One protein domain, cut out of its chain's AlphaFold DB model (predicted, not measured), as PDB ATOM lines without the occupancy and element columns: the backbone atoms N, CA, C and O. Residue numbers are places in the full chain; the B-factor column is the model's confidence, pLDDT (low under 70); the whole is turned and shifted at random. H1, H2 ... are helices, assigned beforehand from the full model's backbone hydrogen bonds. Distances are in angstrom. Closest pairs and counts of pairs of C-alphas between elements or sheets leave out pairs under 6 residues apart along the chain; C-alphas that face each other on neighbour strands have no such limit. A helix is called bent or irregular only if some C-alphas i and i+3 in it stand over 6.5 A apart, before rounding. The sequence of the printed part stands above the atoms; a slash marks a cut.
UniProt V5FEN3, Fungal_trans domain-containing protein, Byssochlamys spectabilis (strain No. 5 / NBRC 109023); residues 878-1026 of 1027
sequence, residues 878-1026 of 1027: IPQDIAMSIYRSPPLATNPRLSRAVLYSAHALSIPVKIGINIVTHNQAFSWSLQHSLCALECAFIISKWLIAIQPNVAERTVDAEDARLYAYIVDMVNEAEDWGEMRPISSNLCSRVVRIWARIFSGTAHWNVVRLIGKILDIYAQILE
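Overview. This is residues 878 to 1026 of the 1027 residues of the protein "Fungal_trans domain-containing protein" of Byssochlamys spectabilis (strain No. 5 / NBRC 109023) (UniProt V5FEN3). Three helices, H4, H6 and H7, make an up-and-down bundle, each running against the one before it, with H6 in the middle. H2 and H5 run side by side and cross the bundle over H4 and H6, while H1 packs on H7 and H3 meets the last residues of H6. The 149 printed residues hold seven named helices, H1 to H7 in chain order, and no named strand: the class is all helix. The whole is compact, with a radius of gyration of the C-alphas of 14.8 A and spans of 45 by 32 by 29 A.

Arrangement. Begin with H1, residues 879 to 888: it touches H7, residues 1009 to 1024, closest at the C-alphas of Pro 879 and Ile 1017, 4.7 A apart, at a steep tilt of 49 degrees. Next, H2, residues 896 to 915, touches residues 936 to 946 of H4, residues 930 to 956; the C-alphas of Ser 905 and Cys 939 are closest at 4.5 A. H2 touches H5, residues 961 to 979, at a shallow tilt of 20 degrees, the same way, closest at the C-alphas of Val 913 and Ala 977, 5.5 A. H3, residues 917 to 926, touches residues 1000 to 1001 of the hub H6, residues 990 to 1001; the C-alphas of Thr 921 and Ile 1001 are closest at 5.1 A. H4 touches H6 at a shallow tilt of 14 degrees, opposite ways, closest at the C-alphas of Ser 944 and Cys 991, 5.2 A. H6 and H7 form a helical hairpin at 23 degrees, closest at the C-alphas of Ala 999 and Gly 1015, 4.5 A. In H1, H5, H6 and H7 every O i to N i+4 pair is within hydrogen-bond range; H2 has 15 of 16, H3 3 of 6 and H4 21 of 23.

Along the chain. Find C-alpha 879 at (-8.219, -33.597, -31.453), where H1 begins; H1 ends at 888. H2 runs 29.1 A from 896 to 915, and H3 runs from 917 to 926, irregular at C-alphas 922 and 925, 7.6 A apart. H4 runs 39.9 A from 930 to 956, irregular at C-alphas 949 and 952, 7.1 A apart, with a kink of 37 degrees near residue 950. H5 runs 27.5 A from 961 to 979, H6 16.8 A from 990 to 1001, and H7 22.6 A from 1009 to C-alpha 1024 at (-7.135, -44.001, -37.808).

Size, cuts and confidence. Look at Glu 956 and His 1007 for the two C-alphas farthest apart, 46.1 A. The printed part has no cut and no long link. Mean pLDDT of the printed part is 81.0; residues 923 to 928, 979 to 988 and 1005 to 1007 are under 70.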
ATOM      1  N   ILE A 878     -11.172 -30.988 -28.911       85.31
ATOM      2  CA  ILE A 878     -10.498 -32.260 -28.618       85.31
ATOM      3  C   ILE A 878     -10.048 -32.890 -29.949       85.31
ATOM      4  O   ILE A 878     -10.898 -33.231 -30.776       85.31
ATOM      5  N   PRO A 879      -8.731 -33.080 -30.183       89.69
ATOM      6  CA  PRO A 879      -8.219 -33.597 -31.453       89.69
ATOM      7  C   PRO A 879      -8.812 -34.952 -31.866       89.69
ATOM      8  O   PRO A 879      -9.099 -35.167 -33.041       89.69
ATOM      9  N   GLN A 880      -9.002 -35.847 -30.893       90.62
ATOM     10  CA  GLN A 880      -9.512 -37.205 -31.081       90.62
ATOM     11  C   GLN A 880     -10.956 -37.214 -31.593       90.62
ATOM     12  O   GLN A 880     -11.253 -37.907 -32.564       90.62
ATOM     13  N   ASP A 881     -11.840 -36.423 -30.984       89.56
ATOM     14  CA  ASP A 881     -13.262 -36.403 -31.339       89.56
ATOM     15  C   ASP A 881     -13.478 -35.821 -32.736       89.56
ATOM     16  O   ASP A 881     -14.277 -36.347 -33.509       89.56
ATOM     17  N   ILE A 882     -12.719 -34.780 -33.094       89.88
ATOM     18  CA  ILE A 882     -12.779 -34.164 -34.426       89.88
ATOM     19  C   ILE A 882     -12.208 -35.129 -35.477       89.88
ATOM     20  O   ILE A 882     -12.839 -35.337 -36.510       89.88
ATOM     21  N   ALA A 883     -11.080 -35.796 -35.205       92.38
ATOM     22  CA  ALA A 883     -10.533 -36.826 -36.096       92.38
ATOM     23  C   ALA A 883     -11.506 -38.008 -36.292       92.38
ATOM     24  O   ALA A 883     -11.673 -38.498 -37.411       92.38
ATOM     25  N   MET A 884     -12.209 -38.429 -35.235       91.19
ATOM     26  CA  MET A 884     -13.222 -39.483 -35.320       91.19
ATOM     27  C   MET A 884     -14.507 -39.016 -36.024       91.19
ATOM     28  O   MET A 884     -15.149 -39.813 -36.705       91.19
ATOM     29  N   SER A 885     -14.872 -37.737 -35.905       90.50
ATOM     30  CA  SER A 885     -15.970 -37.101 -36.649       90.50
ATOM     31  C   SER A 885     -15.672 -37.081 -38.154       90.50
ATOM     32  O   SER A 885     -16.452 -37.594 -38.956       90.50
ATOM     33  N   ILE A 886     -14.475 -36.613 -38.526       90.94
ATOM     34  CA  ILE A 886     -13.923 -36.664 -39.885       90.94
ATOM     35  C   ILE A 886     -13.941 -38.100 -40.434       90.94
ATOM     36  O   ILE A 886     -14.448 -38.340 -41.532       90.94
ATOM     37  N   TYR A 887     -13.458 -39.084 -39.667       90.19
ATOM     38  CA  TYR A 887     -13.487 -40.489 -40.078       90.19
ATOM     39  C   TYR A 887     -14.919 -41.004 -40.297       90.19
ATOM     40  O   TYR A 887     -15.204 -41.560 -41.357       90.19
ATOM     41  N   ARG A 888     -15.841 -40.739 -39.360       89.50
ATOM     42  CA  ARG A 888     -17.248 -41.183 -39.401       89.50
ATOM     43  C   ARG A 888     -18.138 -40.467 -40.421       89.50
ATOM     44  O   ARG A 888     -19.260 -40.925 -40.624       89.50
ATOM     45  N   SER A 889     -17.693 -39.375 -41.050       88.56
ATOM     46  CA  SER A 889     -18.521 -38.678 -42.045       88.56
ATOM     47  C   SER A 889     -18.918 -39.612 -43.207       88.56
ATOM     48  O   SER A 889     -18.115 -40.481 -43.573       88.56
ATOM     49  N   PRO A 890     -20.080 -39.392 -43.852       83.25
ATOM     50  CA  PRO A 890     -20.511 -40.167 -45.015       83.25
ATOM     51  C   PRO A 890     -19.454 -40.248 -46.135       83.25
ATOM     52  O   PRO A 890     -18.641 -39.322 -46.275       83.25
ATOM     53  N   PRO A 891     -19.459 -41.325 -46.944       79.44
ATOM     54  CA  PRO A 891     -18.655 -41.401 -48.160       79.44
ATOM     55  C   PRO A 891     -19.129 -40.363 -49.186       79.44
ATOM     56  O   PRO A 891     -20.312 -40.025 -49.244       79.44
ATOM     57  N   LEU A 892     -18.208 -39.867 -50.014       83.44
ATOM     58  CA  LEU A 892     -18.525 -38.926 -51.088       83.44
ATOM     59  C   LEU A 892     -18.748 -39.686 -52.400       83.44
ATOM     60  O   LEU A 892     -17.922 -40.509 -52.782       83.44
ATOM     61  N   ALA A 893     -19.842 -39.394 -53.105       74.62
ATOM     62  CA  ALA A 893     -20.097 -39.964 -54.425       74.62
ATOM     63  C   ALA A 893     -19.190 -39.311 -55.483       74.62
ATOM     64  O   ALA A 893     -19.224 -38.089 -55.667       74.62
ATOM     65  N   THR A 894     -18.403 -40.121 -56.197       73.88
ATOM     66  CA  THR A 894     -17.537 -39.679 -57.301       73.88
ATOM     67  C   THR A 894     -18.360 -39.008 -58.399       73.88
ATOM     68  O   THR A 894     -19.289 -39.604 -58.942       73.88
ATOM     69  N   ASN A 895     -18.034 -37.756 -58.716       78.19
ATOM     70  CA  ASN A 895     -18.647 -36.992 -59.798       78.19
ATOM     71  C   ASN A 895     -17.679 -35.886 -60.267       78.19
ATOM     72  O   ASN A 895     -16.907 -35.395 -59.438       78.19
ATOM     73  N   PRO A 896     -17.754 -35.407 -61.525       75.31
ATOM     74  CA  PRO A 896     -16.766 -34.463 -62.068       75.31
ATOM     75  C   PRO A 896     -16.630 -33.140 -61.292       75.31
ATOM     76  O   PRO A 896     -15.577 -32.504 -61.314       75.31
ATOM     77  N   ARG A 897     -17.673 -32.705 -60.567       74.75
ATOM     78  CA  ARG A 897     -17.617 -31.479 -59.752       74.75
ATOM     79  C   ARG A 897     -16.844 -31.695 -58.445       74.75
ATOM     80  O   ARG A 897     -16.098 -30.812 -58.021       74.75
ATOM     81  N   LEU A 898     -16.958 -32.884 -57.845       82.94
ATOM     82  CA  LEU A 898     -16.098 -33.310 -56.739       82.94
ATOM     83  C   LEU A 898     -14.639 -33.425 -57.199       82.94
ATOM     84  O   LEU A 898     -13.761 -32.905 -56.517       82.94
ATOM     85  N   SER A 899     -14.378 -34.014 -58.366       82.81
ATOM     86  CA  SER A 899     -13.023 -34.147 -58.922       82.81
ATOM     87  C   SER A 899     -12.351 -32.783 -59.133       82.81
ATOM     88  O   SER A 899     -11.195 -32.596 -58.756       82.81
ATOM     89  N   ARG A 900     -13.100 -31.764 -59.587       81.06
ATOM     90  CA  ARG A 900     -12.636 -30.361 -59.597       81.06
ATOM     91  C   ARG A 900     -12.280 -29.854 -58.191       81.06
ATOM     92  O   ARG A 900     -11.200 -29.300 -58.005       81.06
ATOM     93  N   ALA A 901     -13.133 -30.062 -57.182       84.31
ATOM     94  CA  ALA A 901     -12.843 -29.666 -55.794       84.31
ATOM     95  C   ALA A 901     -11.609 -30.387 -55.202       84.31
ATOM     96  O   ALA A 901     -10.841 -29.793 -54.439       84.31
ATOM     97  N   VAL A 902     -11.376 -31.642 -55.591       88.75
ATOM     98  CA  VAL A 902     -10.179 -32.418 -55.234       88.75
ATOM     99  C   VAL A 902      -8.938 -31.873 -55.949       88.75
ATOM    100  O   VAL A 902      -7.907 -31.726 -55.300       88.75
ATOM    101  N   LEU A 903      -9.026 -31.470 -57.222       85.56
ATOM    102  CA  LEU A 903      -7.932 -30.814 -57.954       85.56
ATOM    103  C   LEU A 903      -7.504 -29.490 -57.292       85.56
ATOM    104  O   LEU A 903      -6.313 -29.289 -57.046       85.56
ATOM    105  N   TYR A 904      -8.456 -28.627 -56.908       82.75
ATOM    106  CA  TYR A 904      -8.172 -27.421 -56.105       82.75
ATOM    107  C   TYR A 904      -7.441 -27.757 -54.794       82.75
ATOM    108  O   TYR A 904      -6.512 -27.048 -54.389       82.75
ATOM    109  N   SER A 905      -7.855 -28.846 -54.140       89.12
ATOM    110  CA  SER A 905      -7.296 -29.310 -52.867       89.12
ATOM    111  C   SER A 905      -5.880 -29.873 -53.026       89.12
ATOM    112  O   SER A 905      -4.993 -29.559 -52.230       89.12
ATOM    113  N   ALA A 906      -5.642 -30.661 -54.077       86.44
ATOM    114  CA  ALA A 906      -4.344 -31.227 -54.421       86.44
ATOM    115  C   ALA A 906      -3.352 -30.124 -54.820       86.44
ATOM    116  O   ALA A 906      -2.240 -30.078 -54.296       86.44
ATOM    117  N   HIS A 907      -3.764 -29.153 -55.643       81.00
ATOM    118  CA  HIS A 907      -2.907 -28.010 -55.970       81.00
ATOM    119  C   HIS A 907      -2.496 -27.223 -54.713       81.00
ATOM    120  O   HIS A 907      -1.342 -26.798 -54.603       81.00
ATOM    121  N   ALA A 908      -3.398 -27.058 -53.735       84.06
ATOM    122  CA  ALA A 908      -3.078 -26.416 -52.458       84.06
ATOM    123  C   ALA A 908      -2.021 -27.183 -51.638       84.06
ATOM    124  O   ALA A 908      -1.264 -26.546 -50.905       84.06
ATOM    125  N   LEU A 909      -1.923 -28.511 -51.792       85.69
ATOM    126  CA  LEU A 909      -0.839 -29.322 -51.227       85.69
ATOM    127  C   LEU A 909       0.454 -29.250 -52.060       85.69
ATOM    128  O   LEU A 909       1.545 -29.273 -51.496       85.69
ATOM    129  N   SER A 910       0.364 -29.085 -53.381       81.38
ATOM    130  CA  SER A 910       1.555 -29.015 -54.244       81.38
ATOM    131  C   SER A 910       2.469 -27.823 -53.916       81.38
ATOM    132  O   SER A 910       3.686 -27.919 -54.045       81.38
ATOM    133  N   ILE A 911       1.904 -26.713 -53.424       78.06
ATOM    134  CA  ILE A 911       2.648 -25.499 -53.049       78.06
ATOM    135  C   ILE A 911       3.645 -25.767 -51.895       78.06
ATOM    136  O   ILE A 911       4.843 -25.559 -52.097       78.06
ATOM    137  N   PRO A 912       3.236 -26.247 -50.699       76.94
ATOM    138  CA  PRO A 912       4.176 -26.586 -49.627       76.94
ATOM    139  C   PRO A 912       5.095 -27.774 -49.948       76.94
ATOM    140  O   PRO A 912       6.173 -27.855 -49.358       76.94
ATOM    141  N   VAL A 913       4.707 -28.672 -50.865       77.81
ATOM    142  CA  VAL A 913       5.583 -29.750 -51.359       77.81
ATOM    143  C   VAL A 913       6.733 -29.166 -52.184       77.81
ATOM    144  O   VAL A 913       7.884 -29.336 -51.784       77.81
ATOM    145  N   LYS A 914       6.441 -28.360 -53.216       76.50
ATOM    146  CA  LYS A 914       7.440 -27.675 -54.065       76.50
ATOM    147  C   LYS A 914       8.359 -26.721 -53.283       76.50
ATOM    148  O   LYS A 914       9.534 -26.582 -53.612       76.50
ATOM    149  N   ILE A 915       7.850 -26.067 -52.232       73.50
ATOM    150  CA  ILE A 915       8.651 -25.226 -51.313       73.50
ATOM    151  C   ILE A 915       9.532 -26.080 -50.374       73.50
ATOM    152  O   ILE A 915      10.514 -25.589 -49.812       73.50
ATOM    153  N   GLY A 916       9.197 -27.357 -50.194       76.50
ATOM    154  CA  GLY A 916       9.822 -28.280 -49.256       76.50
ATOM    155  C   GLY A 916       9.167 -28.223 -47.875       76.50
ATOM    156  O   GLY A 916       9.347 -27.270 -47.112       76.50
ATOM    157  N   ILE A 917       8.479 -29.302 -47.492       79.38
ATOM    158  CA  ILE A 917       7.721 -29.414 -46.228       79.38
ATOM    159  C   ILE A 917       8.577 -29.073 -44.998       79.38
ATOM    160  O   ILE A 917       8.115 -28.399 -44.077       79.38
ATOM    161  N   ASN A 918       9.850 -29.480 -44.979       78.50
ATOM    162  CA  ASN A 918      10.767 -29.183 -43.871       78.50
ATOM    163  C   ASN A 918      11.095 -27.679 -43.737       78.50
ATOM    164  O   ASN A 918      11.412 -27.231 -42.638       78.50
ATOM    165  N   ILE A 919      10.987 -26.890 -44.812       73.94
ATOM    166  CA  ILE A 919      11.128 -25.425 -44.776       73.94
ATOM    167  C   ILE A 919       9.815 -24.791 -44.307       73.94
ATOM    168  O   ILE A 919       9.830 -23.943 -43.414       73.94
ATOM    169  N   VAL A 920       8.675 -25.240 -44.849       73.44
ATOM    170  CA  VAL A 920       7.341 -24.749 -44.462       73.44
ATOM    171  C   VAL A 920       7.106 -24.937 -42.963       73.44
ATOM    172  O   VAL A 920       6.848 -23.960 -42.269       73.44
ATOM    173  N   THR A 921       7.280 -26.155 -42.444       76.25
ATOM    174  CA  THR A 921       7.091 -26.510 -41.019       76.25
ATOM    175  C   THR A 921       7.827 -25.606 -40.034       76.25
ATOM    176  O   THR A 921       7.270 -25.244 -39.000       76.25
ATOM    177  N   HIS A 922       9.065 -25.221 -40.343       70.25
ATOM    178  CA  HIS A 922       9.876 -24.382 -39.459       70.25
ATOM    179  C   HIS A 922       9.569 -22.882 -39.614       70.25
ATOM    180  O   HIS A 922       9.770 -22.128 -38.664       70.25
ATOM    181  N   ASN A 923       9.030 -22.456 -40.764       64.62
ATOM    182  CA  ASN A 923       8.773 -21.048 -41.086       64.62
ATOM    183  C   ASN A 923       7.281 -20.644 -41.100       64.62
ATOM    184  O   ASN A 923       6.997 -19.458 -41.278       64.62
ATOM    185  N   GLN A 924       6.329 -21.570 -40.879       59.34
ATOM    186  CA  GLN A 924       4.873 -21.300 -40.902       59.34
ATOM    187  C   GLN A 924       4.475 -20.049 -40.111       59.34
ATOM    188  O   GLN A 924       3.594 -19.297 -40.523       59.34
ATOM    189  N   ALA A 925       5.159 -19.828 -38.984       47.44
ATOM    190  CA  ALA A 925       4.928 -18.765 -38.014       47.44
ATOM    191  C   ALA A 925       4.904 -17.335 -38.597       47.44
ATOM    192  O   ALA A 925       4.364 -16.448 -37.933       47.44
ATOM    193  N   PHE A 926       5.460 -17.115 -39.796       47.19
ATOM    194  CA  PHE A 926       5.589 -15.797 -40.435       47.19
ATOM    195  C   PHE A 926       4.919 -15.663 -41.811       47.19
ATOM    196  O   PHE A 926       4.900 -14.563 -42.355       47.19
ATOM    197  N   SER A 927       4.393 -16.745 -42.396       49.19
ATOM    198  CA  SER A 927       3.941 -16.749 -43.800       49.19
ATOM    199  C   SER A 927       2.558 -17.350 -44.037       49.19
ATOM    200  O   SER A 927       1.950 -17.068 -45.069       49.19
ATOM    201  N   TRP A 928       2.046 -18.183 -43.127       58.84
ATOM    202  CA  TRP A 928       0.780 -18.894 -43.318       58.84
ATOM    203  C   TRP A 928      -0.318 -18.324 -42.424       58.84
ATOM    204  O   TRP A 928      -0.167 -18.206 -41.209       58.84
ATOM    205  N   SER A 929      -1.443 -17.970 -43.042       75.81
ATOM    206  CA  SER A 929      -2.600 -17.422 -42.342       75.81
ATOM    207  C   SER A 929      -3.559 -18.506 -41.850       75.81
ATOM    208  O   SER A 929      -3.482 -19.687 -42.208       75.81
ATOM    209  N   LEU A 930      -4.501 -18.090 -41.007       79.50
ATOM    210  CA  LEU A 930      -5.494 -18.978 -40.413       79.50
ATOM    211  C   LEU A 930      -6.466 -19.515 -41.480       79.50
ATOM    212  O   LEU A 930      -6.843 -20.682 -41.463       79.50
ATOM    213  N   GLN A 931      -6.795 -18.676 -42.465       86.06
ATOM    214  CA  GLN A 931      -7.602 -19.011 -43.637       86.06
ATOM    215  C   GLN A 931      -6.964 -20.167 -44.422       86.06
ATOM    216  O   GLN A 931      -7.641 -21.139 -44.738       86.06
ATOM    217  N   HIS A 932      -5.645 -20.121 -44.651       85.38
ATOM    218  CA  HIS A 932      -4.906 -21.230 -45.268       85.38
ATOM    219  C   HIS A 932      -4.875 -22.483 -44.383       85.38
ATOM    220  O   HIS A 932      -4.984 -23.593 -44.897       85.38
ATOM    221  N   SER A 933      -4.771 -22.320 -43.062       86.50
ATOM    222  CA  SER A 933      -4.736 -23.445 -42.113       86.50
ATOM    223  C   SER A 933      -6.062 -24.218 -42.071       86.50
ATOM    224  O   SER A 933      -6.060 -25.445 -42.051       86.50
ATOM    225  N   LEU A 934      -7.198 -23.512 -42.112       88.38
ATOM    226  CA  LEU A 934      -8.532 -24.122 -42.177       88.38
ATOM    227  C   LEU A 934      -8.841 -24.663 -43.576       88.38
ATOM    228  O   LEU A 934      -9.318 -25.787 -43.690       88.38
ATOM    229  N   CYS A 935      -8.495 -23.927 -44.640       90.19
ATOM    230  CA  CYS A 935      -8.596 -24.427 -46.013       90.19
ATOM    231  C   CYS A 935      -7.852 -25.759 -46.172       90.19
ATOM    232  O   CYS A 935      -8.386 -26.679 -46.775       90.19
ATOM    233  N   ALA A 936      -6.655 -25.895 -45.597       89.31
ATOM    234  CA  ALA A 936      -5.883 -27.131 -45.645       89.31
ATOM    235  C   ALA A 936      -6.550 -28.315 -44.917       89.31
ATOM    236  O   ALA A 936      -6.434 -29.444 -45.388       89.31
ATOM    237  N   LEU A 937      -7.274 -28.075 -43.814       91.00
ATOM    238  CA  LEU A 937      -8.080 -29.109 -43.148       91.00
ATOM    239  C   LEU A 937      -9.212 -29.601 -44.068       91.00
ATOM    240  O   LEU A 937      -9.415 -30.806 -44.200       91.00
ATOM    241  N   GLU A 938      -9.905 -28.682 -44.748       91.94
ATOM    242  CA  GLU A 938     -10.968 -29.024 -45.707       91.94
ATOM    243  C   GLU A 938     -10.413 -29.731 -46.959       91.94
ATOM    244  O   GLU A 938     -10.983 -30.726 -47.407       91.94
ATOM    245  N   CYS A 939      -9.261 -29.284 -47.473       92.44
ATOM    246  CA  CYS A 939      -8.532 -29.948 -48.555       92.44
ATOM    247  C   CYS A 939      -8.143 -31.383 -48.173       92.44
ATOM    248  O   CYS A 939      -8.351 -32.309 -48.955       92.44
ATOM    249  N   ALA A 940      -7.595 -31.585 -46.969       92.25
ATOM    250  CA  ALA A 940      -7.202 -32.904 -46.480       92.25
ATOM    251  C   ALA A 940      -8.409 -33.849 -46.345       92.25
ATOM    252  O   ALA A 940      -8.311 -35.001 -46.763       92.25
ATOM    253  N   PHE A 941      -9.546 -33.354 -45.836       91.69
ATOM    254  CA  PHE A 941     -10.809 -34.099 -45.762       91.69
ATOM    255  C   PHE A 941     -11.340 -34.501 -47.146       91.69
ATOM    256  O   PHE A 941     -11.747 -35.645 -47.349       91.69
ATOM    257  N   ILE A 942     -11.349 -33.580 -48.115       91.81
ATOM    258  CA  ILE A 942     -11.873 -33.873 -49.455       91.81
ATOM    259  C   ILE A 942     -10.981 -34.867 -50.198       91.81
ATOM    260  O   ILE A 942     -11.505 -35.828 -50.763       91.81
ATOM    261  N   ILE A 943      -9.654 -34.695 -50.160       92.25
ATOM    262  CA  ILE A 943      -8.740 -35.648 -50.800       92.25
ATOM    263  C   ILE A 943      -8.860 -37.022 -50.128       92.25
ATOM    264  O   ILE A 943      -8.964 -38.021 -50.834       92.25
ATOM    265  N   SER A 944      -8.907 -37.100 -48.791       92.19
ATOM    266  CA  SER A 944      -8.993 -38.391 -48.098       92.19
ATOM    267  C   SER A 944     -10.289 -39.142 -48.423       92.19
ATOM    268  O   SER A 944     -10.252 -40.336 -48.724       92.19
ATOM    269  N   LYS A 945     -11.437 -38.452 -48.429       90.50
ATOM    270  CA  LYS A 945     -12.743 -39.060 -48.720       90.50
ATOM    271  C   LYS A 945     -12.918 -39.418 -50.199       90.50
ATOM    272  O   LYS A 945     -13.512 -40.455 -50.479       90.50
ATOM    273  N   TRP A 946     -12.374 -38.630 -51.131       91.50
ATOM    274  CA  TRP A 946     -12.353 -38.989 -52.557       91.50
ATOM    275  C   TRP A 946     -11.425 -40.178 -52.831       91.50
ATOM    276  O   TRP A 946     -11.835 -41.108 -53.518       91.50
ATOM    277  N   LEU A 947     -10.229 -40.219 -52.222       90.75
ATOM    278  CA  LEU A 947      -9.319 -41.365 -52.337       90.75
ATOM    279  C   LEU A 947      -9.951 -42.666 -51.820       90.75
ATOM    280  O   LEU A 947      -9.790 -43.706 -52.449       90.75
ATOM    281  N   ILE A 948     -10.713 -42.613 -50.723       88.81
ATOM    282  CA  ILE A 948     -11.470 -43.772 -50.219       88.81
ATOM    283  C   ILE A 948     -12.581 -44.185 -51.203       88.81
ATOM    284  O   ILE A 948     -12.789 -45.377 -51.417       88.81
ATOM    285  N   ALA A 949     -13.281 -43.226 -51.816       87.19
ATOM    286  CA  ALA A 949     -14.379 -43.509 -52.743       87.19
ATOM    287  C   ALA A 949     -13.911 -44.069 -54.099       87.19
ATOM    288  O   ALA A 949     -14.603 -44.895 -54.687       87.19
ATOM    289  N   ILE A 950     -12.743 -43.642 -54.591       86.75
ATOM    290  CA  ILE A 950     -12.200 -44.056 -55.894       86.75
ATOM    291  C   ILE A 950     -11.379 -45.357 -55.825       86.75
ATOM    292  O   ILE A 950     -11.227 -46.039 -56.837       86.75
ATOM    293  N   GLN A 951     -10.866 -45.737 -54.648       83.75
ATOM    294  CA  GLN A 951      -9.998 -46.909 -54.471       83.75
ATOM    295  C   GLN A 951     -10.576 -48.239 -55.017       83.75
ATOM    296  O   GLN A 951      -9.801 -48.982 -55.627       83.75
ATOM    297  N   PRO A 952     -11.885 -48.558 -54.884       82.31
ATOM    298  CA  PRO A 952     -12.474 -49.738 -55.524       82.31
ATOM    299  C   PRO A 952     -12.390 -49.661 -57.054       82.31
ATOM    300  O   PRO A 952     -11.902 -50.589 -57.695       82.31
ATOM    301  N   ASN A 953     -12.758 -48.515 -57.632       81.44
ATOM    302  CA  ASN A 953     -12.761 -48.303 -59.080       81.44
ATOM    303  C   ASN A 953     -11.338 -48.393 -59.666       81.44
ATOM    304  O   ASN A 953     -11.149 -48.923 -60.759       81.44
ATOM    305  N   VAL A 954     -10.318 -47.925 -58.929       79.00
ATOM    306  CA  VAL A 954      -8.895 -48.079 -59.296       79.00
ATOM    307  C   VAL A 954      -8.498 -49.557 -59.353       79.00
ATOM    308  O   VAL A 954      -7.828 -49.970 -60.299       79.00
ATOM    309  N   ALA A 955      -8.928 -50.366 -58.379       76.38
ATOM    310  CA  ALA A 955      -8.644 -51.802 -58.354       76.38
ATOM    311  C   ALA A 955      -9.357 -52.563 -59.490       76.38
ATOM    312  O   ALA A 955      -8.766 -53.453 -60.101       76.38
ATOM    313  N   GLU A 956     -10.594 -52.178 -59.813       78.50
ATOM    314  CA  GLU A 956     -11.399 -52.762 -60.898       78.50
ATOM    315  C   GLU A 956     -11.067 -52.196 -62.294       78.50
ATOM    316  O   GLU A 956     -11.526 -52.732 -63.302       78.50
ATOM    317  N   ARG A 957     -10.231 -51.148 -62.371       75.38
ATOM    318  CA  ARG A 957      -9.894 -50.382 -63.591       75.38
ATOM    319  C   ARG A 957     -11.103 -49.725 -64.276       75.38
ATOM    320  O   ARG A 957     -11.105 -49.540 -65.490       75.38
ATOM    321  N   THR A 958     -12.109 -49.339 -63.495       77.00
ATOM    322  CA  THR A 958     -13.362 -48.701 -63.944       77.00
ATOM    323  C   THR A 958     -13.350 -47.169 -63.807       77.00
ATOM    324  O   THR A 958     -14.393 -46.525 -63.884       77.00
ATOM    325  N   VAL A 959     -12.170 -46.573 -63.595       77.06
ATOM    326  CA  VAL A 959     -11.972 -45.125 -63.406       77.06
ATOM    327  C   VAL A 959     -12.030 -44.367 -64.735       77.06
ATOM    328  O   VAL A 959     -11.467 -44.816 -65.733       77.06
ATOM    329  N   ASP A 960     -12.649 -43.186 -64.725       80.88
ATOM    330  CA  ASP A 960     -12.624 -42.249 -65.851       80.88
ATOM    331  C   ASP A 960     -11.230 -41.618 -66.080       80.88
ATOM    332  O   ASP A 960     -10.392 -41.545 -65.178       80.88
ATOM    333  N   ALA A 961     -10.973 -41.136 -67.297       79.31
ATOM    334  CA  ALA A 961      -9.683 -40.581 -67.695       79.31
ATOM    335  C   ALA A 961      -9.285 -39.315 -66.911       79.31
ATOM    336  O   ALA A 961      -8.093 -39.116 -66.660       79.31
ATOM    337  N   GLU A 962     -10.238 -38.466 -66.506       77.94
ATOM    338  CA  GLU A 962      -9.950 -37.274 -65.692       77.94
ATOM    339  C   GLU A 962      -9.566 -37.661 -64.256       77.94
ATOM    340  O   GLU A 962      -8.526 -37.239 -63.740       77.94
ATOM    341  N   ASP A 963     -10.361 -38.538 -63.642       84.19
ATOM    342  CA  ASP A 963     -10.141 -39.055 -62.289       84.19
ATOM    343  C   ASP A 963      -8.827 -39.856 -62.181       84.19
ATOM    344  O   ASP A 963      -8.095 -39.723 -61.198       84.19
ATOM    345  N   ALA A 964      -8.466 -40.626 -63.213       84.06
ATOM    346  CA  ALA A 964      -7.196 -41.352 -63.275       84.06
ATOM    347  C   ALA A 964      -5.975 -40.411 -63.362       84.06
ATOM    348  O   ALA A 964      -4.969 -40.649 -62.689       84.06
ATOM    349  N   ARG A 965      -6.066 -39.316 -64.137       84.81
ATOM    350  CA  ARG A 965      -5.023 -38.267 -64.194       84.81
ATOM    351  C   ARG A 965      -4.852 -37.584 -62.833       84.81
ATOM    352  O   ARG A 965      -3.725 -37.395 -62.379       84.81
ATOM    353  N   LEU A 966      -5.958 -37.260 -62.161       86.62
ATOM    354  CA  LEU A 966      -5.950 -36.645 -60.831       86.62
ATOM    355  C   LEU A 966      -5.368 -37.580 -59.759       86.62
ATOM    356  O   LEU A 966      -4.592 -37.137 -58.911       86.62
ATOM    357  N   TYR A 967      -5.681 -38.878 -59.823       89.06
ATOM    358  CA  TYR A 967      -5.103 -39.887 -58.933       89.06
ATOM    359  C   TYR A 967      -3.579 -39.988 -59.109       89.06
ATOM    360  O   TYR A 967      -2.847 -39.953 -58.118       89.06
ATOM    361  N   ALA A 968      -3.089 -40.041 -60.355       85.94
ATOM    362  CA  ALA A 968      -1.655 -40.060 -60.655       85.94
ATOM    363  C   ALA A 968      -0.935 -38.800 -60.133       85.94
ATOM    364  O   ALA A 968       0.058 -38.914 -59.419       85.94
ATOM    365  N   TYR A 969      -1.495 -37.610 -60.373       87.06
ATOM    366  CA  TYR A 969      -0.953 -36.342 -59.865       87.06
ATOM    367  C   TYR A 969      -0.819 -36.309 -58.330       87.06
ATOM    368  O   TYR A 969       0.155 -35.776 -57.796       87.06
ATOM    369  N   ILE A 970      -1.770 -36.909 -57.604       89.88
ATOM    370  CA  ILE A 970      -1.694 -37.041 -56.142       89.88
ATOM    371  C   ILE A 970      -0.609 -38.052 -55.734       89.88
ATOM    372  O   ILE A 970       0.118 -37.792 -54.778       89.88
ATOM    373  N   VAL A 971      -0.452 -39.173 -56.449       89.00
ATOM    374  CA  VAL A 971       0.633 -40.144 -56.202       89.00
ATOM    375  C   VAL A 971       2.008 -39.495 -56.373       89.00
ATOM    376  O   VAL A 971       2.835 -39.598 -55.466       89.00
ATOM    377  N   ASP A 972       2.241 -38.792 -57.482       84.75
ATOM    378  CA  ASP A 972       3.534 -38.166 -57.783       84.75
ATOM    379  C   ASP A 972       3.908 -37.105 -56.742       84.75
ATOM    380  O   ASP A 972       5.019 -37.113 -56.212       84.75
ATOM    381  N   MET A 973       2.951 -36.256 -56.361       86.00
ATOM    382  CA  MET A 973       3.123 -35.231 -55.325       86.00
ATOM    383  C   MET A 973       3.431 -35.820 -53.940       86.00
ATOM    384  O   MET A 973       4.209 -35.248 -53.176       86.00
ATOM    385  N   VAL A 974       2.831 -36.964 -53.597       88.00
ATOM    386  CA  VAL A 974       3.111 -37.671 -52.337       88.00
ATOM    387  C   VAL A 974       4.493 -38.328 -52.374       88.00
ATOM    388  O   VAL A 974       5.186 -38.326 -51.362       88.00
ATOM    389  N   ASN A 975       4.929 -38.845 -53.523       85.44
ATOM    390  CA  ASN A 975       6.278 -39.391 -53.676       85.44
ATOM    391  C   ASN A 975       7.342 -38.277 -53.578       85.44
ATOM    392  O   ASN A 975       8.271 -38.397 -52.780       85.44
ATOM    393  N   GLU A 976       7.149 -37.149 -54.279       84.00
ATOM    394  CA  GLU A 976       8.006 -35.955 -54.170       84.00
ATOM    395  C   GLU A 976       8.106 -35.469 -52.713       84.00
ATOM    396  O   GLU A 976       9.191 -35.154 -52.229       84.00
ATOM    397  N   ALA A 977       6.989 -35.450 -51.981       80.25
ATOM    398  CA  ALA A 977       6.943 -35.039 -50.579       80.25
ATOM    399  C   ALA A 977       7.770 -35.924 -49.624       80.25
ATOM    400  O   ALA A 977       8.241 -35.433 -48.590       80.25
ATOM    401  N   GLU A 978       7.927 -37.214 -49.932       74.25
ATOM    402  CA  GLU A 978       8.582 -38.194 -49.058       74.25
ATOM    403  C   GLU A 978      10.095 -38.313 -49.313       74.25
ATOM    404  O   GLU A 978      10.852 -38.438 -48.344       74.25
ATOM    405  N   ASP A 979      10.555 -38.151 -50.561       59.72
ATOM    406  CA  ASP A 979      11.977 -38.227 -50.962       59.72
ATOM    407  C   ASP A 979      12.902 -37.234 -50.217       59.72
ATOM    408  O   ASP A 979      14.111 -37.453 -50.094       59.72
ATOM    409  N   TRP A 980      12.353 -36.141 -49.671       50.22
ATOM    410  CA  TRP A 980      13.106 -35.111 -48.938       50.22
ATOM    411  C   TRP A 980      13.191 -35.328 -47.412       50.22
ATOM    412  O   TRP A 980      13.534 -34.389 -46.680       50.22
ATOM    413  N   GLY A 981      12.894 -36.521 -46.882       45.59
ATOM    414  CA  GLY A 981      12.980 -36.764 -45.437       45.59
ATOM    415  C   GLY A 981      13.169 -38.216 -44.998       45.59
ATOM    416  O   GLY A 981      13.076 -39.152 -45.777       45.59
ATOM    417  N   GLU A 982      13.377 -38.406 -43.690       43.88
ATOM    418  CA  GLU A 982      13.405 -39.721 -43.025       43.88
ATOM    419  C   GLU A 982      11.990 -40.330 -42.893       43.88
ATOM    420  O   GLU A 982      11.590 -40.827 -41.839       43.88
ATOM    421  N   MET A 983      11.190 -40.243 -43.958       43.88
ATOM    422  CA  MET A 983       9.853 -40.816 -44.009       43.88
ATOM    423  C   MET A 983       9.994 -42.337 -44.141       43.88
ATOM    424  O   MET A 983      10.225 -42.864 -45.226       43.88
ATOM    425  N   ARG A 984       9.874 -43.074 -43.030       45.19
ATOM    426  CA  ARG A 984       9.627 -44.518 -43.132       45.19
ATOM    427  C   ARG A 984       8.258 -44.703 -43.805       45.19
ATOM    428  O   ARG A 984       7.291 -44.143 -43.280       45.19
ATOM    429  N   PRO A 985       8.133 -45.488 -44.889       47.66
ATOM    430  CA  PRO A 985       6.834 -45.847 -45.449       47.66
ATOM    431  C   PRO A 985       6.154 -46.845 -44.501       47.66
ATOM    432  O   PRO A 985       6.306 -48.056 -44.624       47.66
ATOM    433  N   ILE A 986       5.475 -46.314 -43.482       47.94
ATOM    434  CA  ILE A 986       4.796 -47.089 -42.427       47.94
ATOM    435  C   ILE A 986       3.460 -47.664 -42.928       47.94
ATOM    436  O   ILE A 986       3.013 -48.690 -42.423       47.94
ATOM    437  N   SER A 987       2.867 -47.055 -43.958       54.00
ATOM    438  CA  SER A 987       1.599 -47.467 -44.559       54.00
ATOM    439  C   SER A 987       1.683 -47.494 -46.083       54.00
ATOM    440  O   SER A 987       2.289 -46.622 -46.707       54.00
ATOM    441  N   SER A 988       1.032 -48.493 -46.677       62.34
ATOM    442  CA  SER A 988       0.810 -48.620 -48.119       62.34
ATOM    443  C   SER A 988      -0.365 -47.773 -48.627       62.34
ATOM    444  O   SER A 988      -0.540 -47.633 -49.837       62.34
ATOM    445  N   ASN A 989      -1.183 -47.205 -47.735       83.38
ATOM    446  CA  ASN A 989      -2.399 -46.484 -48.097       83.38
ATOM    447  C   ASN A 989      -2.102 -45.014 -48.454       83.38
ATOM    448  O   ASN A 989      -1.798 -44.196 -47.579       83.38
ATOM    449  N   LEU A 990      -2.270 -44.660 -49.734       87.62
ATOM    450  CA  LEU A 990      -2.098 -43.301 -50.266       87.62
ATOM    451  C   LEU A 990      -2.887 -42.247 -49.470       87.62
ATOM    452  O   LEU A 990      -2.374 -41.157 -49.223       87.62
ATOM    453  N   CYS A 991      -4.091 -42.592 -49.006       90.00
ATOM    454  CA  CYS A 991      -4.937 -41.708 -48.207       90.00
ATOM    455  C   CYS A 991      -4.242 -41.289 -46.896       90.00
ATOM    456  O   CYS A 991      -4.105 -40.096 -46.617       90.00
ATOM    457  N   SER A 992      -3.694 -42.249 -46.141       89.88
ATOM    458  CA  SER A 992      -2.923 -41.956 -44.919       89.88
ATOM    459  C   SER A 992      -1.639 -41.157 -45.188       89.88
ATOM    460  O   SER A 992      -1.293 -40.287 -44.385       89.88
ATOM    461  N   ARG A 993      -0.964 -41.372 -46.332       89.50
ATOM    462  CA  ARG A 993       0.244 -40.618 -46.726       89.50
ATOM    463  C   ARG A 993      -0.079 -39.138 -46.969       89.50
ATOM    464  O   ARG A 993       0.569 -38.275 -46.378       89.50
ATOM    465  N   VAL A 994      -1.138 -38.835 -47.734       91.56
ATOM    466  CA  VAL A 994      -1.622 -37.454 -47.960       91.56
ATOM    467  C   VAL A 994      -1.957 -36.752 -46.641       91.56
ATOM    468  O   VAL A 994      -1.506 -35.630 -46.401       91.56
ATOM    469  N   VAL A 995      -2.728 -37.404 -45.764       92.56
ATOM    470  CA  VAL A 995      -3.127 -36.805 -44.480       92.56
ATOM    471  C   VAL A 995      -1.907 -36.596 -43.570       92.56
ATOM    472  O   VAL A 995      -1.783 -35.530 -42.965       92.56
ATOM    473  N   ARG A 996      -0.949 -37.537 -43.534       90.81
ATOM    474  CA  ARG A 996       0.311 -37.385 -42.782       90.81
ATOM    475  C   ARG A 996       1.186 -36.245 -43.310       90.81
ATOM    476  O   ARG A 996       1.837 -35.580 -42.506       90.81
ATOM    477  N   ILE A 997       1.198 -35.972 -44.615       89.25
ATOM    478  CA  ILE A 997       1.908 -34.810 -45.177       89.25
ATOM    479  C   ILE A 997       1.297 -33.502 -44.656       89.25
ATOM    480  O   ILE A 997       2.031 -32.651 -44.149       89.25
ATOM    481  N   TRP A 998      -0.032 -33.356 -44.691       90.69
ATOM    482  CA  TRP A 998      -0.710 -32.190 -44.112       90.69
ATOM    483  C   TRP A 998      -0.497 -32.083 -42.591       90.69
ATOM    484  O   TRP A 998      -0.194 -30.999 -42.091       90.69
ATOM    485  N   ALA A 999      -0.573 -33.195 -41.853       90.44
ATOM    486  CA  ALA A 999      -0.281 -33.236 -40.419       90.44
ATOM    487  C   ALA A 999       1.146 -32.755 -40.109       90.44
ATOM    488  O   ALA A 999       1.348 -31.907 -39.236       90.44
ATOM    489  N   ARG A1000       2.133 -33.241 -40.879       86.94
ATOM    490  CA  ARG A1000       3.538 -32.827 -40.789       86.94
ATOM    491  C   ARG A1000       3.686 -31.337 -41.060       86.94
ATOM    492  O   ARG A1000       4.329 -30.677 -40.258       86.94
ATOM    493  N   ILE A1001       3.066 -30.796 -42.116       85.31
ATOM    494  CA  ILE A1001       3.089 -29.355 -42.442       85.31
ATOM    495  C   ILE A1001       2.713 -28.498 -41.220       85.31
ATOM    496  O   ILE A1001       3.397 -27.513 -40.948       85.31
ATOM    497  N   PHE A1002       1.697 -28.903 -40.449       86.06
ATOM    498  CA  PHE A1002       1.216 -28.183 -39.260       86.06
ATOM    499  C   PHE A1002       1.838 -28.612 -37.919       86.06
ATOM    500  O   PHE A1002       1.429 -28.115 -36.867       86.06
ATOM    501  N   SER A1003       2.853 -29.484 -37.909       82.19
ATOM    502  CA  SER A1003       3.517 -29.922 -36.668       82.19
ATOM    503  C   SER A1003       4.526 -28.902 -36.105       82.19
ATOM    504  O   SER A1003       5.237 -29.200 -35.143       82.19
ATOM    505  N   GLY A1004       4.649 -27.726 -36.730       71.69
ATOM    506  CA  GLY A1004       5.627 -26.689 -36.396       71.69
ATOM    507  C   GLY A1004       5.285 -25.828 -35.173       71.69
ATOM    508  O   GLY A1004       4.218 -25.916 -34.559       71.69
ATOM    509  N   THR A1005       6.202 -24.925 -34.817       65.50
ATOM    510  CA  THR A1005       6.015 -23.953 -33.726       65.50
ATOM    511  C   THR A1005       5.166 -22.757 -34.172       65.50
ATOM    512  O   THR A1005       5.676 -21.652 -34.349       65.50
ATOM    513  N   ALA A1006       3.865 -22.974 -34.363       66.69
ATOM    514  CA  ALA A1006       2.915 -21.912 -34.693       66.69
ATOM    515  C   ALA A1006       2.563 -21.024 -33.479       66.69
ATOM    516  O   ALA A1006       2.399 -21.520 -32.361       66.69
ATOM    517  N   HIS A1007       2.386 -19.717 -33.721       65.44
ATOM    518  CA  HIS A1007       1.940 -18.733 -32.722       65.44
ATOM    519  C   HIS A1007       0.517 -19.018 -32.197       65.44
ATOM    520  O   HIS A1007       0.242 -18.840 -31.013       65.44
ATOM    521  N   TRP A1008      -0.387 -19.478 -33.070       74.44
ATOM    522  CA  TRP A1008      -1.785 -19.762 -32.733       74.44
ATOM    523  C   TRP A1008      -1.993 -21.236 -32.370       74.44
ATOM    524  O   TRP A1008      -1.509 -22.135 -33.060       74.44
ATOM    525  N   ASN A1009      -2.760 -21.507 -31.308       76.88
ATOM    526  CA  ASN A1009      -2.981 -22.880 -30.841       76.88
ATOM    527  C   ASN A1009      -3.771 -23.724 -31.840       76.88
ATOM    528  O   ASN A1009      -3.438 -24.887 -32.046       76.88
ATOM    529  N   VAL A1010      -4.760 -23.118 -32.501       80.38
ATOM    530  CA  VAL A1010      -5.620 -23.772 -33.497       80.38
ATOM    531  C   VAL A1010      -4.835 -24.442 -34.632       80.38
ATOM    532  O   VAL A1010      -5.212 -25.518 -35.076       80.38
ATOM    533  N   VAL A1011      -3.692 -23.887 -35.050       84.31
ATOM    534  CA  VAL A1011      -2.841 -24.491 -36.092       84.31
ATOM    535  C   VAL A1011      -2.222 -25.800 -35.585       84.31
ATOM    536  O   VAL A1011      -2.212 -26.809 -36.284       84.31
ATOM    537  N   ARG A1012      -1.800 -25.820 -34.313       84.69
ATOM    538  CA  ARG A1012      -1.278 -27.017 -33.630       84.69
ATOM    539  C   ARG A1012      -2.383 -28.027 -33.293       84.69
ATOM    540  O   ARG A1012      -2.101 -29.218 -33.194       84.69
ATOM    541  N   LEU A1013      -3.627 -27.572 -33.121       86.94
ATOM    542  CA  LEU A1013      -4.819 -28.422 -33.017       86.94
ATOM    543  C   LEU A1013      -5.116 -29.100 -34.365       86.94
ATOM    544  O   LEU A1013      -5.231 -30.319 -34.396       86.94
ATOM    545  N   ILE A1014      -5.130 -28.351 -35.473       89.69
ATOM    546  CA  ILE A1014      -5.308 -28.878 -36.841       89.69
ATOM    547  C   ILE A1014      -4.242 -29.934 -37.168       89.69
ATOM    548  O   ILE A1014      -4.592 -31.035 -37.585       89.69
ATOM    549  N   GLY A1015      -2.961 -29.663 -36.888       90.12
ATOM    550  CA  GLY A1015      -1.887 -30.650 -37.075       90.12
ATOM    551  C   GLY A1015      -2.102 -31.953 -36.293       90.12
ATOM    552  O   GLY A1015      -1.900 -33.034 -36.840       90.12
ATOM    553  N   LYS A1016      -2.588 -31.874 -35.044       91.00
ATOM    554  CA  LYS A1016      -2.926 -33.055 -34.225       91.00
ATOM    555  C   LYS A1016      -4.161 -33.808 -34.719       91.00
ATOM    556  O   LYS A1016      -4.161 -35.032 -34.678       91.00
ATOM    557  N   ILE A1017      -5.202 -33.099 -35.163       92.81
ATOM    558  CA  ILE A1017      -6.408 -33.707 -35.747       92.81
ATOM    559  C   ILE A1017      -6.014 -34.541 -36.967       92.81
ATOM    560  O   ILE A1017      -6.425 -35.691 -37.085       92.81
ATOM    561  N   LEU A1018      -5.176 -33.980 -37.842       93.38
ATOM    562  CA  LEU A1018      -4.694 -34.655 -39.043       93.38
ATOM    563  C   LEU A1018      -3.772 -35.839 -38.714       93.38
ATOM    564  O   LEU A1018      -3.916 -36.889 -39.326       93.38
ATOM    565  N   ASP A1019      -2.875 -35.722 -37.729       92.69
ATOM    566  CA  ASP A1019      -2.008 -36.835 -37.307       92.69
ATOM    567  C   ASP A1019      -2.817 -38.020 -36.746       92.69
ATOM    568  O   ASP A1019      -2.618 -39.164 -37.153       92.69
ATOM    569  N   ILE A1020      -3.802 -37.748 -35.884       93.38
ATOM    570  CA  ILE A1020      -4.701 -38.778 -35.341       93.38
ATOM    571  C   ILE A1020      -5.600 -39.353 -36.443       93.38
ATOM    572  O   ILE A1020      -5.814 -40.561 -36.490       93.38
ATOM    573  N   TYR A1021      -6.101 -38.525 -37.365       93.81
ATOM    574  CA  TYR A1021      -6.893 -39.008 -38.496       93.81
ATOM    575  C   TYR A1021      -6.065 -39.898 -39.437       93.81
ATOM    576  O   TYR A1021      -6.559 -40.936 -39.868       93.81
ATOM    577  N   ALA A1022      -4.793 -39.565 -39.688       91.56
ATOM    578  CA  ALA A1022      -3.877 -40.436 -40.421       91.56
ATOM    579  C   ALA A1022      -3.681 -41.781 -39.703       91.56
ATOM    580  O   ALA A1022      -3.763 -42.812 -40.358       91.56
ATOM    581  N   GLN A1023      -3.506 -41.787 -38.377       91.00
ATOM    582  CA  GLN A1023      -3.390 -43.020 -37.582       91.00
ATOM    583  C   GLN A1023      -4.663 -43.884 -37.649       91.00
ATOM    584  O   GLN A1023      -4.565 -45.099 -37.771       91.00
ATOM    585  N   ILE A1024      -5.857 -43.279 -37.638       91.00
ATOM    586  CA  ILE A1024      -7.135 -44.001 -37.808       91.00
ATOM    587  C   ILE A1024      -7.264 -44.602 -39.227       91.00
ATOM    588  O   ILE A1024      -7.941 -45.608 -39.402       91.00
ATOM    589  N   LEU A1025      -6.608 -44.021 -40.240       88.75
ATOM    590  CA  LEU A1025      -6.570 -44.532 -41.621       88.75
ATOM    591  C   LEU A1025      -5.489 -45.610 -41.870       88.75
ATOM    592  O   LEU A1025      -5.366 -46.093 -43.000       88.75
ATOM    593  N   GLU A1026      -4.697 -45.960 -40.852       85.44
ATOM    594  CA  GLU A1026      -3.661 -47.007 -40.889       85.44
ATOM    595  C   GLU A1026      -4.057 -48.294 -40.133       85.44
ATOM    596  O   GLU A1026      -3.268 -49.240 -40.102       85.44
TER     597      GLU A1026